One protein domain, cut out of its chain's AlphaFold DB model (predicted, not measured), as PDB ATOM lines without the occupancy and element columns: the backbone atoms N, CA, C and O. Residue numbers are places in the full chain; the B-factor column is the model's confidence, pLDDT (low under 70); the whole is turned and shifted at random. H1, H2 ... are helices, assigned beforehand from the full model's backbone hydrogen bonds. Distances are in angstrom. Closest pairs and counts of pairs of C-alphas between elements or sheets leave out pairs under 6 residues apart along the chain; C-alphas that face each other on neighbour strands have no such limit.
ATOM      1  N   ARG A 729     132.553 129.001 102.144       76.62
ATOM      2  CA  ARG A 729     131.983 127.880 102.923       76.62
ATOM      3  C   ARG A 729     132.078 126.543 102.173       76.62
ATOM      4  O   ARG A 729     132.195 125.500 102.818       76.62
ATOM      5  N   GLN A 730     132.032 126.549 100.838       75.94
ATOM      6  CA  GLN A 730     132.271 125.351 100.027       75.94
ATOM      7  C   GLN A 730     133.764 125.031  99.916       75.94
ATOM      8  O   GLN A 730     134.132 123.869 100.080       75.94
ATOM      9  N   GLU A 731     134.623 126.033  99.715       73.06
ATOM     10  CA  GLU A 731     136.077 125.839  99.642       73.06
ATOM     11  C   GLU A 731     136.652 125.262 100.939       73.06
ATOM     12  O   GLU A 731     137.404 124.291 100.880       73.06
ATOM     13  N   ILE A 732     136.238 125.761 102.110       76.75
ATOM     14  CA  ILE A 732     136.668 125.219 103.412       76.75
ATOM     15  C   ILE A 732     136.225 123.757 103.576       76.75
ATOM     16  O   ILE A 732     137.028 122.910 103.963       76.75
ATOM     17  N   ARG A 733     134.969 123.427 103.239       74.25
ATOM     18  CA  ARG A 733     134.460 122.043 103.315       74.25
ATOM     19  C   ARG A 733     135.205 121.106 102.362       74.25
ATOM     20  O   ARG A 733     135.574 120.006 102.764       74.25
ATOM     21  N   TYR A 734     135.464 121.547 101.132       77.00
ATOM     22  CA  TYR A 734     136.209 120.776 100.136       77.00
ATOM     23  C   TYR A 734     137.687 120.610 100.512       77.00
ATOM     24  O   TYR A 734     138.241 119.528 100.337       77.00
ATOM     25  N   ALA A 735     138.322 121.643 101.076       73.25
ATOM     26  CA  ALA A 735     139.686 121.567 101.587       73.25
ATOM     27  C   ALA A 735     139.791 120.544 102.726       73.25
ATOM     28  O   ALA A 735     140.581 119.609 102.615       73.25
ATOM     29  N   LEU A 736     138.939 120.651 103.755       72.06
ATOM     30  CA  LEU A 736     138.907 119.720 104.892       72.06
ATOM     31  C   LEU A 736     138.676 118.264 104.455       72.06
ATOM     32  O   LEU A 736     139.346 117.368 104.955       72.06
ATOM     33  N   GLN A 737     137.788 118.027 103.483       72.75
ATOM     34  CA  GLN A 737     137.562 116.691 102.909       72.75
ATOM     35  C   GLN A 737     138.731 116.167 102.059       72.75
ATOM     36  O   GLN A 737     138.820 114.962 101.833       72.75
ATOM     37  N   LYS A 738     139.604 117.046 101.550       75.56
ATOM     38  CA  LYS A 738     140.674 116.690 100.607       75.56
ATOM     39  C   LYS A 738     142.040 116.519 101.271       75.56
ATOM     40  O   LYS A 738     142.813 115.675 100.825       75.56
ATOM     41  N   THR A 739     142.382 117.335 102.269       64.25
ATOM     42  CA  THR A 739     143.728 117.333 102.871       64.25
ATOM     43  C   THR A 739     143.852 116.483 104.129       64.25
ATOM     44  O   THR A 739     144.975 116.303 104.598       64.25
ATOM     45  N   VAL A 740     142.750 115.972 104.695       51.38
ATOM     46  CA  VAL A 740     142.763 115.467 106.075       51.38
ATOM     47  C   VAL A 740     142.073 114.108 106.236       51.38
ATOM     48  O   VAL A 740     140.852 114.001 106.199       51.38
ATOM     49  N   ALA A 741     142.863 113.069 106.518       59.34
ATOM     50  CA  ALA A 741     142.387 111.766 106.991       59.34
ATOM     51  C   ALA A 741     142.256 111.750 108.533       59.34
ATOM     52  O   ALA A 741     142.854 110.919 109.210       59.34
ATOM     53  N   VAL A 742     141.531 112.726 109.090       63.44
ATOM     54  CA  VAL A 742     141.307 112.885 110.541       63.44
ATOM     55  C   VAL A 742     139.900 112.441 110.928       63.44
ATOM     56  O   VAL A 742     138.971 112.497 110.123       63.44
ATOM     57  N   ASP A 743     139.781 112.015 112.184       73.31
ATOM     58  CA  ASP A 743     138.551 111.705 112.911       73.31
ATOM     59  C   ASP A 743     137.319 112.527 112.448       73.31
ATOM     60  O   ASP A 743     137.309 113.761 112.577       73.31
ATOM     61  N   PRO A 744     136.249 111.863 111.961       75.56
ATOM     62  CA  PRO A 744     134.983 112.506 111.620       75.56
ATOM     63  C   PRO A 744     134.398 113.391 112.730       75.56
ATOM     64  O   PRO A 744     133.751 114.390 112.414       75.56
ATOM     65  N   ALA A 745     134.638 113.087 114.012       75.06
ATOM     66  CA  ALA A 745     134.153 113.902 115.127       75.06
ATOM     67  C   ALA A 745     134.786 115.307 115.150       75.06
ATOM     68  O   ALA A 745     134.099 116.292 115.439       75.06
ATOM     69  N   PHE A 746     136.063 115.436 114.770       79.94
ATOM     70  CA  PHE A 746     136.715 116.740 114.617       79.94
ATOM     71  C   PHE A 746     136.127 117.527 113.438       79.94
ATOM     72  O   PHE A 746     135.853 118.720 113.569       79.94
ATOM     73  N   VAL A 747     135.877 116.862 112.304       77.12
ATOM     74  CA  VAL A 747     135.290 117.496 111.109       77.12
ATOM     75  C   VAL A 747     133.868 117.999 111.387       77.12
ATOM     76  O   VAL A 747     133.516 119.097 110.953       77.12
ATOM     77  N   LEU A 748     133.073 117.244 112.154       73.88
ATOM     78  CA  LEU A 748     131.753 117.667 112.636       73.88
ATOM     79  C   LEU A 748     131.861 118.872 113.583       73.88
ATOM     80  O   LEU A 748     131.299 119.923 113.290       73.88
ATOM     81  N   SER A 749     132.670 118.784 114.643       76.94
ATOM     82  CA  SER A 749     132.851 119.879 115.614       76.94
ATOM     83  C   SER A 749     133.348 121.183 114.966       76.94
ATOM     84  O   SER A 749     132.887 122.278 115.301       76.94
ATOM     85  N   LEU A 750     134.247 121.086 113.979       77.12
ATOM     86  CA  LEU A 750     134.715 122.233 113.202       77.12
ATOM     87  C   LEU A 750     133.626 122.778 112.262       77.12
ATOM     88  O   LEU A 750     133.451 123.995 112.189       77.12
ATOM     89  N   SER A 751     132.866 121.907 111.588       75.50
ATOM     90  CA  SER A 751     131.679 122.301 110.814       75.50
ATOM     91  C   SER A 751     130.701 123.091 111.680       75.50
ATOM     92  O   SER A 751     130.270 124.168 111.274       75.50
ATOM     93  N   ASP A 752     130.391 122.608 112.879       75.69
ATOM     94  CA  ASP A 752     129.369 123.199 113.742       75.69
ATOM     95  C   ASP A 752     129.824 124.534 114.340       75.69
ATOM     96  O   ASP A 752     129.044 125.485 114.373       75.69
ATOM     97  N   ARG A 753     131.113 124.676 114.679       75.00
ATOM     98  CA  ARG A 753     131.711 125.979 115.027       75.00
ATOM     99  C   ARG A 753     131.659 126.975 113.866       75.00
ATOM    100  O   ARG A 753     131.364 128.149 114.094       75.00
ATOM    101  N   ILE A 754     131.916 126.532 112.634       78.38
ATOM    102  CA  ILE A 754     131.803 127.376 111.433       78.38
ATOM    103  C   ILE A 754     130.339 127.765 111.182       78.38
ATOM    104  O   ILE A 754     130.070 128.924 110.878       78.38
ATOM    105  N   ASN A 755     129.394 126.835 111.344       76.88
ATOM    106  CA  ASN A 755     127.961 127.086 111.177       76.88
ATOM    107  C   ASN A 755     127.453 128.086 112.235       76.88
ATOM    108  O   ASN A 755     126.933 129.126 111.861       76.88
ATOM    109  N   GLY A 756     127.724 127.877 113.527       77.31
ATOM    110  CA  GLY A 756     127.311 128.822 114.575       77.31
ATOM    111  C   GLY A 756     127.970 130.207 114.471       77.31
ATOM    112  O   GLY A 756     127.365 131.213 114.843       77.31
ATOM    113  N   SER A 757     129.186 130.291 113.917       72.06
ATOM    114  CA  SER A 757     129.836 131.577 113.610       72.06
ATOM    115  C   SER A 757     129.188 132.284 112.411       72.06
ATOM    116  O   SER A 757     129.072 133.507 112.410       72.06
ATOM    117  N   LEU A 758     128.741 131.522 111.407       72.25
ATOM    118  CA  LEU A 758     127.970 132.013 110.262       72.25
ATOM    119  C   LEU A 758     126.599 132.536 110.684       72.25
ATOM    120  O   LEU A 758     126.254 133.659 110.334       72.25
ATOM    121  N   ASP A 759     125.852 131.757 111.464       70.44
ATOM    122  CA  ASP A 759     124.504 132.113 111.913       70.44
ATOM    123  C   ASP A 759     124.545 133.402 112.755       70.44
ATOM    124  O   ASP A 759     123.716 134.300 112.594       70.44
ATOM    125  N   ARG A 760     125.586 133.556 113.589       72.94
ATOM    126  CA  ARG A 760     125.879 134.800 114.311       72.94
ATOM    127  C   ARG A 760     126.241 135.962 113.379       72.94
ATOM    128  O   ARG A 760     125.769 137.071 113.603       72.94
ATOM    129  N   PHE A 761     127.051 135.737 112.346       75.56
ATOM    130  CA  PHE A 761     127.406 136.785 111.385       75.56
ATOM    131  C   PHE A 761     126.200 137.236 110.545       75.56
ATOM    132  O   PHE A 761     126.059 138.425 110.278       75.56
ATOM    133  N   GLU A 762     125.281 136.330 110.190       71.25
ATOM    134  CA  GLU A 762     124.001 136.704 109.576       71.25
ATOM    135  C   GLU A 762     123.094 137.470 110.553       71.25
ATOM    136  O   GLU A 762     122.429 138.419 110.135       71.25
ATOM    137  N   LEU A 763     123.104 137.136 111.847       73.38
ATOM    138  CA  LEU A 763     122.407 137.903 112.888       73.38
ATOM    139  C   LEU A 763     122.992 139.319 113.062       73.38
ATOM    140  O   LEU A 763     122.260 140.279 113.274       73.38
ATOM    141  N   GLU A 764     124.310 139.477 112.944       72.69
ATOM    142  CA  GLU A 764     124.976 140.783 113.026       72.69
ATOM    143  C   GLU A 764     124.799 141.605 111.724       72.69
ATOM    144  O   GLU A 764     124.671 142.827 111.787       72.69
ATOM    145  N   LEU A 765     124.694 140.961 110.550       74.12
ATOM    146  CA  LEU A 765     124.455 141.616 109.248       74.12
ATOM    147  C   LEU A 765     123.003 142.053 109.011       74.12
ATOM    148  O   LEU A 765     122.771 143.106 108.415       74.12
ATOM    149  N   ASN A 766     122.032 141.225 109.400       71.31
ATOM    150  CA  ASN A 766     120.607 141.523 109.226       71.31
ATOM    151  C   ASN A 766     120.021 142.287 110.433       71.31
ATOM    152  O   ASN A 766     118.878 142.738 110.372       71.31
ATOM    153  N   GLY A 767     120.804 142.432 111.511       60.75
ATOM    154  CA  GLY A 767     120.320 142.778 112.844       60.75
ATOM    155  C   GLY A 767     119.641 141.584 113.533       60.75
ATOM    156  O   GLY A 767     119.345 140.574 112.881       60.75
ATOM    157  N   PRO A 768     119.344 141.678 114.846       57.03
ATOM    158  CA  PRO A 768     118.410 140.742 115.459       57.03
ATOM    159  C   PRO A 768     117.118 140.762 114.627       57.03
ATOM    160  O   PRO A 768     116.649 141.858 114.298       57.03
ATOM    161  N   PRO A 769     116.552 139.599 114.245       52.41
ATOM    162  CA  PRO A 769     115.370 139.566 113.397       52.41
ATOM    163  C   PRO A 769     114.286 140.408 114.073       52.41
ATOM    164  O   PRO A 769     114.058 140.209 115.272       52.41
TER     165      PRO A 769
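Overview. This is residues 729 to 769 of the 891 residues of the protein "GCR1_C domain-containing protein" of Lodderomyces elongisporus (strain ATCC 11503 / CBS 2605 / JCM 1781 / NBRC 1676 / NRRL YB-4239) (UniProt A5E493). A short helix, H1, leads into a tight link, and a long helix, H2, folds back beside it, so that the two make an uneven, loosely closed U. H2 makes most of the length, and its residues 761 to 766 stick out beyond H1. The printed part has 41 residues with two named helices, H1 then H2, and no named strand; the class is all helix. It is loose, with a radius of gyration of the C-alphas of 12.7 A, a rod spanning 39 by 19 by 8 A.

Along the chain. Find C-alpha 729 at (131.983, 127.880, 102.923); from there H1, residues 729 to 739, runs 15.8 A. Next find C-alpha 744 at (134.983, 112.506, 111.620), where H2, residues 744 to 766, begins; it runs 32.5 A to C-alpha 766 at (120.607, 141.523, 109.226).

Arrangement. Look at Leu 736 and Val 747, whose C-alphas, the closest of H1 and H2, are 7.5 A apart: the helices are close but not clearly touching. They run opposite ways at a shallow tilt of 16 degrees. In H1 and H2 every O i to N i+4 pair is within hydrogen-bond range.

Size, cuts and confidence. The C-alphas farthest apart, those of Ala 741 and Pro 769, are 39.3 A apart. The printed part has no cut. Look for pLDDT under 70 at residues 739 to 742 and 767 to 769.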